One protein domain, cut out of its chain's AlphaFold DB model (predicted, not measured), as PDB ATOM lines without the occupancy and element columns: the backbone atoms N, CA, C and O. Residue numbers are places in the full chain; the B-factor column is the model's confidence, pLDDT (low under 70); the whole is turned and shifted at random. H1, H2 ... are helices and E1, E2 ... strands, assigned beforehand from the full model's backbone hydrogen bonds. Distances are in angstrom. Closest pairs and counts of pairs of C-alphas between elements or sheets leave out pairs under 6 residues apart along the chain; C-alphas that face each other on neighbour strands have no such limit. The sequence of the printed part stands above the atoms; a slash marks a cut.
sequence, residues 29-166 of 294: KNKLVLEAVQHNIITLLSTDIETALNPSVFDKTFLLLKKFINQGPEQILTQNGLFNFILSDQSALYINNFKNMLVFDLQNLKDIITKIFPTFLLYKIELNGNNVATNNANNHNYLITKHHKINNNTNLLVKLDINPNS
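Overview. This is residues 29 to 166 of the 294 residues of an uncharacterized protein of Rickettsia endosymbiont of Ixodes scapularis (UniProt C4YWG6). One long helix, H1, runs most of the length of an elongated domain, with two antiparallel four-stranded sheets set one after the other along it. The sheet of E5 to E8 lies under most of H1, the sheet of E1 to E4 is reached by its last residues, and H2 sits beside the edge strand E6. The printed part has 138 residues, with two named helices and eight named strands in the order H1 E1 E2 E3 E4 H2 E5 E6 E7 E8; the sheets run E1 - E4 - E3 - E2 and E6 - E5 - E8 - E7. The class is mixed, helices and strands; the whole is compact, with a radius of gyration of the C-alphas of 15.6 A and spans of 49 by 25 by 25 A.

Along the chain. H1, residues 29 to 53, begins at C-alpha 29 at (334.982, 391.193, 304.455) and is 36.1 A long. E1 is residues 68 to 71, E2 residues 85 to 88, E3 residues 92 to 97 and E4 residues 100 to 105, 16.3 A long. H2, residues 106 to 116, begins at C-alpha 106 at (350.768, 374.106, 324.841) and measures 15.2 A. E5 is residues 121 to 127, 19.3 A, and E6 residues 130 to 134. E7, residues 144 to 151, measures 22.0 A; E8, residues 154 to 162, measures 26.9 A and ends at C-alpha 162 at (343.640, 383.314, 305.793).

Arrangement. H1 is on the sheet E6 E5 E8 E7, at a height over the sheet of 7.9 A; the closest C-alphas of H1 and E8 are those of Leu 34 and Leu 160, 6.5 A. Residues 49 to 53 of H1 come within 10 A of the other sheet, with C-alphas of Leu 53 and Asn 97 5.0 A apart. In that sheet E1 to E4 form a Greek key, four strands with the first the antiparallel neighbour of the fourth, and E2 E3 E4 form a meander, each the antiparallel neighbour of the one before. N 69 and O 103 of E1 and E4 are 2.9 A apart, N 102 and O 95 of E4 and E3 2.8 A, and N 94 and O 87 of E3 and E2 2.8 A. H2 stands at the level of the sheet E6 E5 E8 E7; C-alphas of Lys 110 and Ala 133, the closest of H2 and E6, are 6.1 A apart. E5 and E6 form a hairpin, with N 125 and O 133 2.8 A apart. E5 and E8 have N 124 and O 159 2.9 A apart, and the hairpin E7 and E8 has N 148 and O 156 2.8 A apart. Between the sheets, the closest C-alphas of E2 and E6 are those of Ser 88 and Asn 130, 6.5 A. H1 and H2 are apart. In both helices every O i to N i+4 pair is within hydrogen-bond range.

Size, cuts and confidence. The C-alphas farthest apart, those of Lys 29 and Glu 74, are 51.7 A apart. The printed part has no cut. The links H1 to E1, 14 residues, and E1 to E2, 13 residues, are long. Mean pLDDT of the printed part is 81.0, and residue 58, residues 72 to 84 and residues 137 to 140 are under 70.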
ATOM      1  N   LYS A  29     335.793 392.303 303.917       91.25
ATOM      2  CA  LYS A  29     334.982 391.193 304.455       91.25
ATOM      3  C   LYS A  29     335.829 390.174 305.212       91.25
ATOM      4  O   LYS A  29     335.467 389.773 306.315       91.25
ATOM      5  N   ASN A  30     336.953 389.769 304.628       91.31
ATOM      6  CA  ASN A  30     337.896 388.858 305.269       91.31
ATOM      7  C   ASN A  30     338.426 389.452 306.581       91.31
ATOM      8  O   ASN A  30     338.494 388.752 307.589       91.31
ATOM      9  N   LYS A  31     338.749 390.749 306.580       92.75
ATOM     10  CA  LYS A  31     339.196 391.473 307.766       92.75
ATOM     11  C   LYS A  31     338.142 391.425 308.873       92.75
ATOM     12  O   LYS A  31     338.465 390.978 309.963       92.75
ATOM     13  N   LEU A  32     336.881 391.752 308.593       92.06
ATOM     14  CA  LEU A  32     335.802 391.691 309.593       92.06
ATOM     15  C   LEU A  32     335.648 390.298 310.228       92.06
ATOM     16  O   LEU A  32     335.495 390.178 311.442       92.06
ATOM     17  N   VAL A  33     335.724 389.235 309.420       91.12
ATOM     18  CA  VAL A  33     335.671 387.853 309.928       91.12
ATOM     19  C   VAL A  33     336.847 387.575 310.863       91.12
ATOM     20  O   VAL A  33     336.658 387.038 311.955       91.12
ATOM     21  N   LEU A  34     338.060 387.958 310.461       92.75
ATOM     22  CA  LEU A  34     339.251 387.770 311.283       92.75
ATOM     23  C   LEU A  34     339.223 388.640 312.550       92.75
ATOM     24  O   LEU A  34     339.670 388.170 313.589       92.75
ATOM     25  N   GLU A  35     338.672 389.856 312.517       93.06
ATOM     26  CA  GLU A  35     338.503 390.705 313.708       93.06
ATOM     27  C   GLU A  35     337.558 390.062 314.725       93.06
ATOM     28  O   GLU A  35     337.861 390.049 315.919       93.06
ATOM     29  N   ALA A  36     336.451 389.477 314.262       90.56
ATOM     30  CA  ALA A  36     335.520 388.754 315.124       90.56
ATOM     31  C   ALA A  36     336.187 387.531 315.770       90.56
ATOM     32  O   ALA A  36     336.091 387.333 316.984       90.56
ATOM     33  N   VAL A  37     336.925 386.737 314.985       90.81
ATOM     34  CA  VAL A  37     337.675 385.595 315.529       90.81
ATOM     35  C   VAL A  37     338.745 386.069 316.509       90.81
ATOM     36  O   VAL A  37     338.846 385.532 317.607       90.81
ATOM     37  N   GLN A  38     339.506 387.104 316.162       91.69
ATOM     38  CA  GLN A  38     340.533 387.671 317.029       91.69
ATOM     39  C   GLN A  38     339.957 388.142 318.359       91.69
ATOM     40  O   GLN A  38     340.548 387.874 319.403       91.69
ATOM     41  N   HIS A  39     338.820 388.836 318.329       91.88
ATOM     42  CA  HIS A  39     338.141 389.271 319.538       91.88
ATOM     43  C   HIS A  39     337.786 388.075 320.422       91.88
ATOM     44  O   HIS A  39     338.119 388.089 321.601       91.88
ATOM     45  N   ASN A  40     337.223 387.011 319.848       90.06
ATOM     46  CA  ASN A  40     336.892 385.802 320.600       90.06
ATOM     47  C   ASN A  40     338.137 385.134 321.201       90.06
ATOM     48  O   ASN A  40     338.115 384.766 322.371       90.06
ATOM     49  N   ILE A  41     339.233 385.020 320.443       89.75
ATOM     50  CA  ILE A  41     340.501 384.460 320.943       89.75
ATOM     51  C   ILE A  41     341.018 385.266 322.129       89.75
ATOM     52  O   ILE A  41     341.381 384.687 323.150       89.75
ATOM     53  N   ILE A  42     341.054 386.591 321.982       91.44
ATOM     54  CA  ILE A  42     341.532 387.494 323.026       91.44
ATOM     55  C   ILE A  42     340.658 387.348 324.264       91.44
ATOM     56  O   ILE A  42     341.192 387.082 325.329       91.44
ATOM     57  N   THR A  43     339.338 387.457 324.128       90.56
ATOM     58  CA  THR A  43     338.413 387.358 325.260       90.56
ATOM     59  C   THR A  43     338.567 386.021 325.985       90.56
ATOM     60  O   THR A  43     338.760 386.012 327.196       90.56
ATOM     61  N   LEU A  44     338.574 384.898 325.258       90.94
ATOM     62  CA  LEU A  44     338.698 383.564 325.853       90.94
ATOM     63  C   LEU A  44     340.041 383.362 326.572       90.94
ATOM     64  O   LEU A  44     340.061 382.885 327.704       90.94
ATOM     65  N   LEU A  45     341.161 383.738 325.943       90.25
ATOM     66  CA  LEU A  45     342.484 383.602 326.564       90.25
ATOM     67  C   LEU A  45     342.679 384.570 327.730       90.25
ATOM     68  O   LEU A  45     343.259 384.176 328.736       90.25
ATOM     69  N   SER A  46     342.202 385.812 327.619       89.44
ATOM     70  CA  SER A  46     342.259 386.781 328.715       89.44
ATOM     71  C   SER A  46     341.492 386.265 329.926       89.44
ATOM     72  O   SER A  46     342.054 386.235 331.016       89.44
ATOM     73  N   THR A  47     340.262 385.771 329.738       90.00
ATOM     74  CA  THR A  47     339.460 385.202 330.830       90.00
ATOM     75  C   THR A  47     340.133 383.983 331.464       90.00
ATOM     76  O   THR A  47     340.187 383.889 332.692       90.00
ATOM     77  N   ASP A  48     340.691 383.072 330.662       89.75
ATOM     78  CA  ASP A  48     341.433 381.922 331.189       89.75
ATOM     79  C   ASP A  48     342.672 382.366 331.989       89.75
ATOM     80  O   ASP A  48     342.921 381.860 333.084       89.75
ATOM     81  N   ILE A  49     343.438 383.341 331.491       88.94
ATOM     82  CA  ILE A  49     344.640 383.851 332.170       88.94
ATOM     83  C   ILE A  49     344.276 384.580 333.468       88.94
ATOM     84  O   ILE A  49     344.915 384.357 334.495       88.94
ATOM     85  N   GLU A  50     343.241 385.416 333.458       88.06
ATOM     86  CA  GLU A  50     342.737 386.099 334.653       88.06
ATOM     87  C   GLU A  50     342.261 385.097 335.708       88.06
ATOM     88  O   GLU A  50     342.591 385.231 336.889       88.06
ATOM     89  N   THR A  51     341.568 384.039 335.282       87.88
ATOM     90  CA  THR A  51     341.128 382.945 336.161       87.88
ATOM     91  C   THR A  51     342.319 382.169 336.724       87.88
ATOM     92  O   THR A  51     342.336 381.813 337.904       87.88
ATOM     93  N   ALA A  52     343.358 381.939 335.916       86.19
ATOM     94  CA  ALA A  52     344.574 381.272 336.365       86.19
ATOM     95  C   ALA A  52     345.321 382.106 337.418       86.19
ATOM     96  O   ALA A  52     345.741 381.557 338.445       86.19
ATOM     97  N   LEU A  53     345.422 383.419 337.192       85.75
ATOM     98  CA  LEU A  53     346.089 384.379 338.072       85.75
ATOM     99  C   LEU A  53     345.319 384.664 339.366       85.75
ATOM    100  O   LEU A  53     345.945 385.050 340.352       85.75
ATOM    101  N   ASN A  54     343.995 384.487 339.389       84.19
ATOM    102  CA  ASN A  54     343.183 384.742 340.575       84.19
ATOM    103  C   ASN A  54     343.330 383.598 341.606       84.19
ATOM    104  O   ASN A  54     342.874 382.477 341.364       84.19
ATOM    105  N   PRO A  55     343.945 383.842 342.781       74.12
ATOM    106  CA  PRO A  55     344.164 382.813 343.798       74.12
ATOM    107  C   PRO A  55     342.918 382.521 344.654       74.12
ATOM    108  O   PRO A  55     342.968 381.640 345.519       74.12
ATOM    109  N   SER A  56     341.835 383.281 344.474       75.31
ATOM    110  CA  SER A  56     340.588 383.163 345.244       75.31
ATOM    111  C   SER A  56     339.558 382.241 344.586       75.31
ATOM    112  O   SER A  56     338.578 381.872 345.226       75.31
ATOM    113  N   VAL A  57     339.771 381.855 343.324       73.56
ATOM    114  CA  VAL A  57     338.902 380.915 342.603       73.56
ATOM    115  C   VAL A  57     339.362 379.491 342.907       73.56
ATOM    116  O   VAL A  57     340.437 379.076 342.472       73.56
ATOM    117  N   PHE A  58     338.557 378.757 343.680       64.44
ATOM    118  CA  PHE A  58     338.838 377.367 344.053       64.44
ATOM    119  C   PHE A  58     338.582 376.401 342.886       64.44
ATOM    120  O   PHE A  58     339.458 375.603 342.559       64.44
ATOM    121  N   ASP A  59     337.445 376.541 342.194       73.06
ATOM    122  CA  ASP A  59     337.113 375.752 341.002       73.06
ATOM    123  C   ASP A  59     337.544 376.480 339.728       73.06
ATOM    124  O   ASP A  59     336.786 377.226 339.103       73.06
ATOM    125  N   LYS A  60     338.803 376.277 339.337       78.06
ATOM    126  CA  LYS A  60     339.331 376.842 338.092       78.06
ATOM    127  C   LYS A  60     338.813 376.055 336.894       78.06
ATOM    128  O   LYS A  60     339.238 374.928 336.641       78.06
ATOM    129  N   THR A  61     337.917 376.675 336.135       82.00
ATOM    130  CA  THR A  61     337.455 376.168 334.843       82.00
ATOM    131  C   THR A  61     338.079 376.998 333.727       82.00
ATOM    132  O   THR A  61     338.108 378.221 333.798       82.00
ATOM    133  N   PHE A  62     338.614 376.318 332.712       86.06
ATOM    134  CA  PHE A  62     339.302 376.947 331.583       86.06
ATOM    135  C   PHE A  62     338.653 376.532 330.264       86.06
ATOM    136  O   PHE A  62     338.281 375.364 330.074       86.06
ATOM    137  N   LEU A  63     338.531 377.482 329.342       83.88
ATOM    138  CA  LEU A  63     337.892 377.285 328.042       83.88
ATOM    139  C   LEU A  63     338.890 376.797 326.991       83.88
ATOM    140  O   LEU A  63     338.624 375.805 326.307       83.88
ATOM    141  N   LEU A  64     340.039 377.459 326.880       84.25
ATOM    142  CA  LEU A  64     341.113 377.147 325.937       84.25
ATOM    143  C   LEU A  64     342.299 376.472 326.633       84.25
ATOM    144  O   LEU A  64     342.789 375.451 326.150       84.25
ATOM    145  N   LEU A  65     342.732 376.989 327.785       85.00
ATOM    146  CA  LEU A  65     343.847 376.448 328.572       85.00
ATOM    147  C   LEU A  65     343.408 375.236 329.419       85.00
ATOM    148  O   LEU A  65     343.382 375.278 330.646       85.00
ATOM    149  N   LYS A  66     343.018 374.129 328.777       80.25
ATOM    150  CA  LYS A  66     342.566 372.914 329.488       80.25
ATOM    151  C   LYS A  66     343.724 372.011 329.911       80.25
ATOM    152  O   LYS A  66     344.784 372.026 329.300       80.25
ATOM    153  N   LYS A  67     343.444 371.140 330.894       78.50
ATOM    154  CA  LYS A  67     344.358 370.120 331.447       78.50
ATOM    155  C   LYS A  67     345.659 370.737 331.968       78.50
ATOM    156  O   LYS A  67     346.687 370.720 331.299       78.50
ATOM    157  N   PHE A  68     345.590 371.267 333.185       81.06
ATOM    158  CA  PHE A  68     346.734 371.846 333.878       81.06
ATOM    159  C   PHE A  68     347.231 370.930 334.994       81.06
ATOM    160  O   PHE A  68     346.449 370.203 335.610       81.06
ATOM    161  N   ILE A  69     348.528 371.004 335.273       81.12
ATOM    162  CA  ILE A  69     349.135 370.406 336.460       81.12
ATOM    163  C   ILE A  69     349.279 371.508 337.503       81.12
ATOM    164  O   ILE A  69     349.773 372.596 337.208       81.12
ATOM    165  N   ASN A  70     348.821 371.226 338.720       78.12
ATOM    166  CA  ASN A  70     348.995 372.115 339.856       78.12
ATOM    167  C   ASN A  70     350.275 371.727 340.606       78.12
ATOM    168  O   ASN A  70     350.326 370.655 341.210       78.12
ATOM    169  N   GLN A  71     351.292 372.582 340.557       75.81
ATOM    170  CA  GLN A  71     352.521 372.398 341.322       75.81
ATOM    171  C   GLN A  71     352.443 373.204 342.621       75.81
ATOM    172  O   GLN A  71     352.113 374.394 342.630       75.81
ATOM    173  N   GLY A  72     352.716 372.516 343.732       63.47
ATOM    174  CA  GLY A  72     352.730 373.115 345.061       63.47
ATOM    175  C   GLY A  72     353.872 374.126 345.238       63.47
ATOM    176  O   GLY A  72     354.853 374.093 344.492       63.47
ATOM    177  N   PRO A  73     353.779 375.001 346.253       58.81
ATOM    178  CA  PRO A  73     354.720 376.103 346.468       58.81
ATOM    179  C   PRO A  73     356.169 375.661 346.711       58.81
ATOM    180  O   PRO A  73     357.099 376.416 346.440       58.81
ATOM    181  N   GLU A  74     356.385 374.428 347.168       56.06
ATOM    182  CA  GLU A  74     357.716 373.896 347.492       56.06
ATOM    183  C   GLU A  74     358.595 373.644 346.255       56.06
ATOM    184  O   GLU A  74     359.819 373.684 346.358       56.06
ATOM    185  N   GLN A  75     358.000 373.469 345.067       52.84
ATOM    186  CA  GLN A  75     358.735 373.347 343.796       52.84
ATOM    187  C   GLN A  75     359.041 374.713 343.146       52.84
ATOM    188  O   GLN A  75     359.808 374.780 342.190       52.84
ATOM    189  N   ILE A  76     358.470 375.807 343.671       53.00
ATOM    190  CA  ILE A  76     358.554 377.171 343.107       53.00
ATOM    191  C   ILE A  76     359.840 377.898 343.558       53.00
ATOM    192  O   ILE A  76     360.287 378.847 342.915       53.00
ATOM    193  N   LEU A  77     360.482 377.430 344.635       46.62
ATOM    194  CA  LEU A  77     361.577 378.121 345.336       46.62
ATOM    195  C   LEU A  77     362.884 378.310 344.539       46.62
ATOM    196  O   LEU A  77     363.792 378.977 345.029       46.62
ATOM    197  N   THR A  78     363.002 377.784 343.318       49.88
ATOM    198  CA  THR A  78     364.204 377.956 342.482       49.88
ATOM    199  C   THR A  78     364.129 379.105 341.473       49.88
ATOM    200  O   THR A  78     365.112 379.338 340.772       49.88
ATOM    201  N   GLN A  79     363.019 379.847 341.375       52.00
ATOM    202  CA  GLN A  79     362.935 381.011 340.481       52.00
ATOM    203  C   GLN A  79     362.494 382.270 341.234       52.00
ATOM    204  O   GLN A  79     361.459 382.310 341.889       52.00
ATOM    205  N   ASN A  80     363.341 383.298 341.154       43.16
ATOM    206  CA  ASN A  80     363.225 384.581 341.839       43.16
ATOM    207  C   ASN A  80     361.809 385.189 341.785       43.16
ATOM    208  O   ASN A  80     361.356 385.620 340.728       43.16
ATOM    209  N   GLY A  81     361.187 385.353 342.958       49.31
ATOM    210  CA  GLY A  81     360.170 386.378 343.205       49.31
ATOM    211  C   GLY A  81     358.762 385.869 343.525       49.31
ATOM    212  O   GLY A  81     358.095 385.251 342.701       49.31
ATOM    213  N   LEU A  82     358.278 386.256 344.710       52.34
ATOM    214  CA  LEU A  82     356.883 386.226 345.172       52.34
ATOM    215  C   LEU A  82     356.001 387.194 344.355       52.34
ATOM    216  O   LEU A  82     355.429 388.129 344.907       52.34
ATOM    217  N   PHE A  83     355.924 387.034 343.037       62.66
ATOM    218  CA  PHE A  83     355.082 387.870 342.180       62.66
ATOM    219  C   PHE A  83     354.306 387.006 341.191       62.66
ATOM    220  O   PHE A  83     354.800 385.984 340.721       62.66
ATOM    221  N   ASN A  84     353.091 387.442 340.849       66.31
ATOM    222  CA  ASN A  84     352.344 386.864 339.739       66.31
ATOM    223  C   ASN A  84     353.152 387.035 338.448       66.31
ATOM    224  O   ASN A  84     353.388 388.166 338.009       66.31
ATOM    225  N   PHE A  85     353.552 385.926 337.834       72.00
ATOM    226  CA  PHE A  85     354.285 385.935 336.575       72.00
ATOM    227  C   PHE A  85     353.743 384.881 335.616       72.00
ATOM    228  O   PHE A  85     353.176 383.864 336.022       72.00
ATOM    229  N   ILE A  86     353.941 385.146 334.327       79.38
ATOM    230  CA  ILE A  86     353.627 384.225 333.242       79.38
ATOM    231  C   ILE A  86     354.905 384.009 332.449       79.38
ATOM    232  O   ILE A  86     355.476 384.959 331.908       79.38
ATOM    233  N   LEU A  87     355.336 382.755 332.395       78.75
ATOM    234  CA  LEU A  87     356.454 382.297 331.581       78.75
ATOM    235  C   LEU A  87     355.934 381.267 330.589       78.75
ATOM    236  O   LEU A  87     354.966 380.564 330.858       78.75
ATOM    237  N   SER A  88     356.584 381.147 329.445       73.75
ATOM    238  CA  SER A  88     356.267 380.093 328.487       73.75
ATOM    239  C   SER A  88     357.540 379.605 327.829       73.75
ATOM    240  O   SER A  88     358.360 380.421 327.403       73.75
ATOM    241  N   ASP A  89     357.664 378.292 327.712       77.00
ATOM    242  CA  ASP A  89     358.639 377.650 326.840       77.00
ATOM    243  C   ASP A  89     357.944 377.135 325.562       77.00
ATOM    244  O   ASP A  89     356.812 377.514 325.260       77.00
ATOM    245  N   GLN A  90     358.624 376.313 324.760       71.31
ATOM    246  CA  GLN A  90     358.067 375.785 323.506       71.31
ATOM    247  C   GLN A  90     356.907 374.789 323.706       71.31
ATOM    248  O   GLN A  90     356.156 374.525 322.762       71.31
ATOM    249  N   SER A  91     356.776 374.226 324.905       79.94
ATOM    250  CA  SER A  91     355.894 373.108 325.250       79.94
ATOM    251  C   SER A  91     354.879 373.424 326.346       79.94
ATOM    252  O   SER A  91     353.815 372.815 326.367       79.94
ATOM    253  N   ALA A  92     355.157 374.385 327.222       84.88
ATOM    254  CA  ALA A  92     354.351 374.672 328.393       84.88
ATOM    255  C   ALA A  92     354.223 376.175 328.666       84.88
ATOM    256  O   ALA A  92     355.141 376.970 328.448       84.88
ATOM    257  N   LEU A  93     353.055 376.551 329.179       86.12
ATOM    258  CA  LEU A  93     352.764 377.852 329.761       86.12
ATOM    259  C   LEU A  93     352.709 377.695 331.278       86.12
ATOM    260  O   LEU A  93     351.924 376.908 331.806       86.12
ATOM    261  N   TYR A  94     353.514 378.481 331.969       85.44
ATOM    262  CA  TYR A  94     353.604 378.507 333.414       85.44
ATOM    263  C   TYR A  94     352.953 379.783 333.931       85.44
ATOM    264  O   TYR A  94     353.395 380.888 333.611       85.44
ATOM    265  N   ILE A  95     351.911 379.632 334.740       85.62
ATOM    266  CA  ILE A  95     351.230 380.748 335.393       85.62
ATOM    267  C   ILE A  95     351.409 380.586 336.893       85.62
ATOM    268  O   ILE A  95     350.803 379.706 337.505       85.62
ATOM    269  N   ASN A  96     352.236 381.441 337.486       81.69
ATOM    270  CA  ASN A  96     352.367 381.512 338.930       81.69
ATOM    271  C   ASN A  96     351.308 382.474 339.465       81.69
ATOM    272  O   ASN A  96     351.347 383.673 339.168       81.69
ATOM    273  N   ASN A  97     350.366 381.951 340.244       78.12
ATOM    274  CA  ASN A  97     349.613 382.786 341.166       78.12
ATOM    275  C   ASN A  97     350.298 382.667 342.537       78.12
ATOM    276  O   ASN A  97     350.886 381.638 342.836       78.12
ATOM    277  N   PHE A  98     350.224 383.677 343.397       74.25
ATOM    278  CA  PHE A  98     350.901 383.680 344.709       74.25
ATOM    279  C   PHE A  98     350.787 382.401 345.581       74.25
ATOM    280  O   PHE A  98     351.550 382.268 346.536       74.25
ATOM    281  N   LYS A  99     349.835 381.493 345.317       75.12
ATOM    282  CA  LYS A  99     349.649 380.230 346.049       75.12
ATOM    283  C   LYS A  99     350.254 379.018 345.340       75.12
ATOM    284  O   LYS A  99     350.710 378.097 346.015       75.12
ATOM    285  N   ASN A 100     350.171 378.964 344.014       77.25
ATOM    286  CA  ASN A 100     350.498 377.784 343.234       77.25
ATOM    287  C   ASN A 100     350.896 378.103 341.789       77.25
ATOM    288  O   ASN A 100     350.428 379.069 341.181       77.25
ATOM    289  N   MET A 101     351.709 377.215 341.218       82.88
ATOM    290  CA  MET A 101     352.119 377.283 339.820       82.88
ATOM    291  C   MET A 101     351.240 376.353 338.989       82.88
ATOM    292  O   MET A 101     351.180 375.143 339.215       82.88
ATOM    293  N   LEU A 102     350.530 376.934 338.028       85.62
ATOM    294  CA  LEU A 102     349.748 376.200 337.048       85.62
ATOM    295  C   LEU A 102     350.592 375.979 335.799       85.62
ATOM    296  O   LEU A 102     351.043 376.942 335.177       85.62
ATOM    297  N   VAL A 103     350.771 374.716 335.425       87.06
ATOM    298  CA  VAL A 103     351.497 374.326 334.214       87.06
ATOM    299  C   VAL A 103     350.497 373.827 333.183       87.06
ATOM    300  O   VAL A 103     349.819 372.822 333.407       87.06
ATOM    301  N   PHE A 104     350.400 374.531 332.060       87.69
ATOM    302  CA  PHE A 104     349.542 374.174 330.936       87.69
ATOM    303  C   PHE A 104     350.388 373.658 329.784       87.69
ATOM    304  O   PHE A 104     351.325 374.325 329.358       87.69
ATOM    305  N   ASP A 105     350.020 372.507 329.243       85.94
ATOM    306  CA  ASP A 105     350.636 371.967 328.035       85.94
ATOM    307  C   ASP A 105     350.136 372.730 326.792       85.94
ATOM    308  O   ASP A 105     348.938 372.754 326.482       85.94
ATOM    309  N   LEU A 106     351.060 373.357 326.063       86.62
ATOM    310  CA  LEU A 106     350.768 374.106 324.841       86.62
ATOM    311  C   LEU A 106     350.324 373.198 323.692       86.62
ATOM    312  O   LEU A 106     349.635 373.668 322.782       86.62
ATOM    313  N   GLN A 107     350.675 371.912 323.715       85.62
ATOM    314  CA  GLN A 107     350.182 370.955 322.732       85.62
ATOM    315  C   GLN A 107     348.673 370.746 322.892       85.62
ATOM    316  O   GLN A 107     347.943 370.814 321.904       85.62
ATOM    317  N   ASN A 108     348.179 370.632 324.131       84.50
ATOM    318  CA  ASN A 108     346.738 370.581 324.396       84.50
ATOM    319  C   ASN A 108     346.025 371.847 323.902       84.50
ATOM    320  O   ASN A 108     344.944 371.757 323.317       84.50
ATOM    321  N   LEU A 109     346.629 373.025 324.090       85.81
ATOM    322  CA  LEU A 109     346.080 374.277 323.568       85.81
ATOM    323  C   LEU A 109     345.992 374.258 322.034       85.81
ATOM    324  O   LEU A 109     344.953 374.623 321.483       85.81
ATOM    325  N   LYS A 110     347.040 373.805 321.334       84.88
ATOM    326  CA  LYS A 110     347.023 373.659 319.867       84.88
ATOM    327  C   LYS A 110     345.937 372.681 319.410       84.88
ATOM    328  O   LYS A 110     345.204 372.989 318.471       84.88
ATOM    329  N   ASP A 111     345.777 371.552 320.091       84.50
ATOM    330  CA  ASP A 111     344.759 370.545 319.764       84.50
ATOM    331  C   ASP A 111     343.327 371.058 319.989       84.50
ATOM    332  O   ASP A 111     342.399 370.691 319.269       84.50
ATOM    333  N   ILE A 112     343.119 371.912 320.991       85.62
ATOM    334  CA  ILE A 112     341.821 372.552 321.245       85.62
ATOM    335  C   ILE A 112     341.552 373.629 320.200       85.62
ATOM    336  O   ILE A 112     340.472 373.663 319.611       85.62
ATOM    337  N   ILE A 113     342.543 374.478 319.936       85.75
ATOM    338  CA  ILE A 113     342.449 375.538 318.936       85.75
ATOM    339  C   ILE A 113     342.139 374.953 317.557       85.75
ATOM    340  O   ILE A 113     341.233 375.437 316.894       85.75
ATOM    341  N   THR A 114     342.821 373.889 317.136       81.06
ATOM    342  CA  THR A 114     342.578 373.248 315.829       81.06
ATOM    343  C   THR A 114     341.185 372.626 315.706       81.06
ATOM    344  O   THR A 114     340.673 372.514 314.596       81.06
ATOM    345  N   LYS A 115     340.545 372.253 316.822       83.69
ATOM    346  CA  LYS A 115     339.161 371.747 316.838       83.69
ATOM    347  C   LYS A 115     338.110 372.855 316.824       83.69
ATOM    348  O   LYS A 115     337.007 372.625 316.340       83.69
ATOM    349  N   ILE A 116     338.420 374.015 317.400       84.25
ATOM    350  CA  ILE A 116     337.468 375.128 317.538       84.25
ATOM    351  C   ILE A 116     337.603 376.110 316.374       84.25
ATOM    352  O   ILE A 116     336.601 376.631 315.883       84.25
ATOM    353  N   PHE A 117     338.828 376.406 315.947       84.69
ATOM    354  CA  PHE A 117     339.070 377.412 314.923       84.69
ATOM    355  C   PHE A 117     338.885 376.810 313.535       84.69
ATOM    356  O   PHE A 117     339.244 375.656 313.298       84.69
ATOM    357  N   PRO A 118     338.358 377.595 312.585       84.62
ATOM    358  CA  PRO A 118     338.224 377.139 311.215       84.62
ATOM    359  C   PRO A 118     339.575 376.757 310.601       84.62
ATOM    360  O   PRO A 118     340.570 377.459 310.770       84.62
ATOM    361  N   THR A 119     339.591 375.697 309.796       85.31
ATOM    362  CA  THR A 119     340.806 375.176 309.140       85.31
ATOM    363  C   THR A 119     341.441 376.149 308.144       85.31
ATOM    364  O   THR A 119     342.618 376.024 307.814       85.31
ATOM    365  N   PHE A 120     340.686 377.145 307.671       88.12
ATOM    366  CA  PHE A 120     341.199 378.185 306.781       88.12
ATOM    367  C   PHE A 120     342.050 379.242 307.493       88.12
ATOM    368  O   PHE A 120     342.628 380.094 306.824       88.12
ATOM    369  N   LEU A 121     342.101 379.241 308.824       89.44
ATOM    370  CA  LEU A 121     342.696 380.315 309.606       89.44
ATOM    371  C   LEU A 121     344.170 380.030 309.925       89.44
ATOM    372  O   LEU A 121     344.523 379.013 310.527       89.44
ATOM    373  N   LEU A 122     345.031 380.971 309.551       90.38
ATOM    374  CA  LEU A 122     346.417 381.031 310.000       90.38
ATOM    375  C   LEU A 122     346.475 381.905 311.249       90.38
ATOM    376  O   LEU A 122     345.933 383.010 311.261       90.38
ATOM    377  N   TYR A 123     347.144 381.430 312.296       88.88
ATOM    378  CA  TYR A 123     347.278 382.177 313.540       88.88
ATOM    379  C   TYR A 123     348.686 382.115 314.107       88.88
ATOM    380  O   TYR A 123     349.388 381.108 313.973       88.88
ATOM    381  N   LYS A 124     349.040 383.187 314.815       90.25
ATOM    382  CA  LYS A 124     350.153 383.248 315.754       90.25
ATOM    383  C   LYS A 124     349.693 383.963 317.018       90.25
ATOM    384  O   LYS A 124     349.233 385.102 316.959       90.25
ATOM    385  N   ILE A 125     349.810 383.276 318.144       89.69
ATOM    386  CA  ILE A 125     349.449 383.766 319.469       89.69
ATOM    387  C   ILE A 125     350.733 383.843 320.284       89.69
ATOM    388  O   ILE A 125     351.433 382.838 320.436       89.69
ATOM    389  N   GLU A 126     351.040 385.031 320.789       89.00
ATOM    390  CA  GLU A 126     352.208 385.288 321.622       89.00
ATOM    391  C   GLU A 126     351.764 385.857 322.979       89.00
ATOM    392  O   GLU A 126     350.911 386.745 323.028       89.00
ATOM    393  N   LEU A 127     352.346 385.371 324.076       86.88
ATOM    394  CA  LEU A 127     352.199 385.946 325.418       86.88
ATOM    395  C   LEU A 127     353.549 386.504 325.850       86.88
ATOM    396  O   LEU A 127     354.548 385.792 325.827       86.88
ATOM    397  N   ASN A 128     353.594 387.784 326.221       83.56
ATOM    398  CA  ASN A 128     354.821 388.483 326.618       83.56
ATOM    399  C   ASN A 128     355.975 388.350 325.601       83.56
ATOM    400  O   ASN A 128     357.142 388.366 325.973       83.56
ATOM    401  N   GLY A 129     355.643 388.228 324.310       78.31
ATOM    402  CA  GLY A 129     356.608 388.055 323.215       78.31
ATOM    403  C   GLY A 129     357.022 386.606 322.937       78.31
ATOM    404  O   GLY A 129     357.717 386.354 321.956       78.31
ATOM    405  N   ASN A 130     356.563 385.643 323.738       82.88
ATOM    406  CA  ASN A 130     356.834 384.227 323.524       82.88
ATOM    407  C   ASN A 130     355.705 383.554 322.742       82.88
ATOM    408  O   ASN A 130     354.528 383.795 323.006       82.88
ATOM    409  N   ASN A 131     356.052 382.672 321.804       83.06
ATOM    410  CA  ASN A 131     355.073 381.957 320.985       83.06
ATOM    411  C   ASN A 131     354.352 380.881 321.808       83.06
ATOM    412  O   ASN A 131     354.972 379.918 322.249       83.06
ATOM    413  N   VAL A 132     353.036 381.008 321.933       85.56
ATOM    414  CA  VAL A 132     352.173 380.088 322.691       85.56
ATOM    415  C   VAL A 132     351.492 379.099 321.747       85.56
ATOM    416  O   VAL A 132     351.429 377.902 322.010       85.56
ATOM    417  N   ALA A 133     351.013 379.586 320.602       86.44
ATOM    418  CA  ALA A 133     350.425 378.740 319.574       86.44
ATOM    419  C   ALA A 133     350.649 379.350 318.185       86.44
ATOM    420  O   ALA A 133     350.480 380.552 317.984       86.44
ATOM    421  N   THR A 134     351.018 378.521 317.213       86.56
ATOM    422  CA  THR A 134     351.148 378.918 315.807       86.56
ATOM    423  C   THR A 134     350.696 377.779 314.907       86.56
ATOM    424  O   THR A 134     350.972 376.617 315.204       86.56
ATOM    425  N   ASN A 135     350.012 378.125 313.821       84.50
ATOM    426  CA  ASN A 135     349.690 377.217 312.714       84.50
ATOM    427  C   ASN A 135     350.316 377.705 311.395       84.50
ATOM    428  O   ASN A 135     349.878 377.360 310.305       84.50
ATOM    429  N   ASN A 136     351.330 378.570 311.474       70.50
ATOM    430  CA  ASN A 136     352.020 379.062 310.291       70.50
ATOM    431  C   ASN A 136     353.517 378.768 310.388       70.50
ATOM    432  O   ASN A 136     354.191 379.246 311.303       70.50
ATOM    433  N   ALA A 137     354.015 377.976 309.439       55.09
ATOM    434  CA  ALA A 137     355.431 377.641 309.308       55.09
ATOM    435  C   ALA A 137     356.234 378.737 308.581       55.09
ATOM    436  O   ALA A 137     357.454 378.788 308.710       55.09
ATOM    437  N   ASN A 138     355.562 379.637 307.855       56.03
ATOM    438  CA  ASN A 138     356.204 380.612 306.977       56.03
ATOM    439  C   ASN A 138     355.893 382.043 307.436       56.03
ATOM    440  O   ASN A 138     354.747 382.351 307.761       56.03
ATOM    441  N   ASN A 139     356.902 382.923 307.424       55.66
ATOM    442  CA  ASN A 139     356.806 384.361 307.726       55.66
ATOM    443  C   ASN A 139     355.853 385.093 306.756       55.66
ATOM    444  O   ASN A 139     356.286 385.791 305.843       55.66
ATOM    445  N   HIS A 140     354.545 384.931 306.939       63.00
ATOM    446  CA  HIS A 140     353.530 385.681 306.209       63.00
ATOM    447  C   HIS A 140     353.253 387.015 306.905       63.00
ATOM    448  O   HIS A 140     353.237 387.106 308.136       63.00
ATOM    449  N   ASN A 141     352.982 388.043 306.102       74.31
ATOM    450  CA  ASN A 141     352.415 389.296 306.586       74.31
ATOM    451  C   ASN A 141     350.952 389.056 306.964       74.31
ATOM    452  O   ASN A 141     350.086 389.047 306.096       74.31
ATOM    453  N   TYR A 142     350.691 388.855 308.256       82.69
ATOM    454  CA  TYR A 142     349.342 388.648 308.775       82.69
ATOM    455  C   TYR A 142     348.423 389.827 308.439       82.69
ATOM    456  O   TYR A 142     348.800 390.985 308.637       82.69
ATOM    457  N   LEU A 143     347.198 389.533 307.992       84.38
ATOM    458  CA  LEU A 143     346.212 390.562 307.660       84.38
ATOM    459  C   LEU A 143     345.806 391.386 308.887       84.38
ATOM    460  O   LEU A 143     345.556 392.586 308.765       84.38
ATOM    461  N   ILE A 144     345.745 390.751 310.063       89.00
ATOM    462  CA  ILE A 144     345.379 391.409 311.321       89.00
ATOM    463  C   ILE A 144     346.404 391.100 312.398       89.00
ATOM    464  O   ILE A 144     346.782 389.951 312.611       89.00
ATOM    465  N   THR A 145     346.803 392.139 313.124       90.00
ATOM    466  CA  THR A 145     347.654 392.058 314.311       90.00
ATOM    467  C   THR A 145     347.027 392.904 315.410       90.00
ATOM    468  O   THR A 145     346.721 394.072 315.178       90.00
ATOM    469  N   LYS A 146     346.820 392.334 316.601       91.31
ATOM    470  CA  LYS A 146     346.288 393.078 317.750       91.31
ATOM    471  C   LYS A 146     347.030 392.731 319.022       91.31
ATOM    472  O   LYS A 146     347.187 391.561 319.363       91.31
ATOM    473  N   HIS A 147     347.437 393.784 319.716       89.25
ATOM    474  CA  HIS A 147     347.958 393.717 321.067       89.25
ATOM    475  C   HIS A 147     346.813 393.937 322.052       89.25
ATOM    476  O   HIS A 147     345.986 394.834 321.872       89.25
ATOM    477  N   HIS A 148     346.781 393.130 323.099       89.25
ATOM    478  CA  HIS A 148     345.856 393.275 324.204       89.25
ATOM    479  C   HIS A 148     346.619 393.130 325.515       89.25
ATOM    480  O   HIS A 148     347.301 392.133 325.750       89.25
ATOM    481  N   LYS A 149     346.525 394.151 326.361       87.25
ATOM    482  CA  LYS A 149     347.132 394.151 327.686       87.25
ATOM    483  C   LYS A 149     346.126 393.554 328.669       87.25
ATOM    484  O   LYS A 149     345.091 394.169 328.899       87.25
ATOM    485  N   ILE A 150     346.436 392.379 329.215       82.00
ATOM    486  CA  ILE A 150     345.588 391.682 330.199       82.00
ATOM    487  C   ILE A 150     345.800 392.306 331.583       82.00
ATOM    488  O   ILE A 150     344.859 392.622 332.298       82.00
ATOM    489  N   ASN A 151     347.060 392.536 331.959       77.12
ATOM    490  CA  ASN A 151     347.427 393.230 333.193       77.12
ATOM    491  C   ASN A 151     348.736 394.010 332.994       77.12
ATOM    492  O   ASN A 151     349.260 394.089 331.884       77.12
ATOM    493  N   ASN A 152     349.291 394.599 334.057       75.31
ATOM    494  CA  ASN A 152     350.512 395.407 333.952       75.31
ATOM    495  C   ASN A 152     351.728 394.669 333.376       75.31
ATOM    496  O   ASN A 152     352.545 395.316 332.725       75.31
ATOM    497  N   ASN A 153     351.796 393.346 333.534       75.00
ATOM    498  CA  ASN A 153     352.955 392.524 333.183       75.00
ATOM    499  C   ASN A 153     352.632 391.457 332.117       75.00
ATOM    500  O   ASN A 153     353.475 390.614 331.823       75.00
ATOM    501  N   THR A 154     351.411 391.455 331.572       80.81
ATOM    502  CA  THR A 154     350.924 390.426 330.647       80.81
ATOM    503  C   THR A 154     350.330 391.059 329.402       80.81
ATOM    504  O   THR A 154     349.263 391.679 329.448       80.81
ATOM    505  N   ASN A 155     351.009 390.845 328.282       86.88
ATOM    506  CA  ASN A 155     350.603 391.289 326.961       86.88
ATOM    507  C   ASN A 155     350.329 390.077 326.073       86.88
ATOM    508  O   ASN A 155     351.193 389.223 325.883       86.88
ATOM    509  N   LEU A 156     349.138 390.041 325.493       89.31
ATOM    510  CA  LEU A 156     348.724 389.075 324.491       89.31
ATOM    511  C   LEU A 156     348.836 389.715 323.106       89.31
ATOM    512  O   LEU A 156     348.335 390.817 322.874       89.31
ATOM    513  N   LEU A 157     349.470 389.016 322.173       90.62
ATOM    514  CA  LEU A 157     349.523 389.390 320.768       90.62
ATOM    515  C   LEU A 157     348.887 388.285 319.936       90.62
ATOM    516  O   LEU A 157     349.349 387.147 319.943       90.62
ATOM    517  N   VAL A 158     347.837 388.635 319.199       91.38
ATOM    518  CA  VAL A 158     347.150 387.711 318.293       91.38
ATOM    519  C   VAL A 158     347.289 388.230 316.871       91.38
ATOM    520  O   VAL A 158     346.821 389.326 316.549       91.38
ATOM    521  N   LYS A 159     347.924 387.429 316.017       92.31
ATOM    522  CA  LYS A 159     348.074 387.687 314.584       92.31
ATOM    523  C   LYS A 159     347.286 386.651 313.803       92.31
ATOM    524  O   LYS A 159     347.470 385.459 314.049       92.31
ATOM    525  N   LEU A 160     346.430 387.099 312.891       92.19
ATOM    526  CA  LEU A 160     345.546 386.240 312.106       92.19
ATOM    527  C   LEU A 160     345.639 386.541 310.613       92.19
ATOM    528  O   LEU A 160     345.792 387.695 310.205       92.19
ATOM    529  N   ASP A 161     345.510 385.489 309.814       91.25
ATOM    530  CA  ASP A 161     345.411 385.559 308.361       91.25
ATOM    531  C   ASP A 161     344.578 384.389 307.810       91.25
ATOM    532  O   ASP A 161     344.168 383.490 308.551       91.25
ATOM    533  N   ILE A 162     344.320 384.395 306.506       90.12
ATOM    534  CA  ILE A 162     343.640 383.314 305.793       90.12
ATOM    535  C   ILE A 162     344.670 382.493 305.025       90.12
ATOM    536  O   ILE A 162     345.481 383.023 304.273       90.12
ATOM    537  N   ASN A 163     344.591 381.175 305.169       89.12
ATOM    538  CA  ASN A 163     345.411 380.237 304.428       89.12
ATOM    539  C   ASN A 163     345.075 380.319 302.924       89.12
ATOM    540  O   ASN A 163     343.933 380.009 302.553       89.12
ATOM    541  N   PRO A 164     346.036 380.681 302.049       85.75
ATOM    542  CA  PRO A 164     345.800 380.793 300.608       85.75
ATOM    543  C   PRO A 164     345.455 379.447 299.956       85.75
ATOM    544  O   PRO A 164     344.838 379.418 298.899       85.75
ATOM    545  N   ASN A 165     345.796 378.335 300.609       86.19
ATOM    546  CA  ASN A 165     345.514 376.985 300.125       86.19
ATOM    547  C   ASN A 165     344.208 376.405 300.695       86.19
ATOM    548  O   ASN A 165     343.956 375.212 300.555       86.19
ATOM    549  N   SER A 166     343.392 377.209 301.382       87.75
ATOM    550  CA  SER A 166     342.127 376.744 301.957       87.75
ATOM    551  C   SER A 166     340.968 376.798 300.962       87.75
ATOM    552  O   SER A 166     340.879 377.710 300.138       87.75
TER     553      SER A 166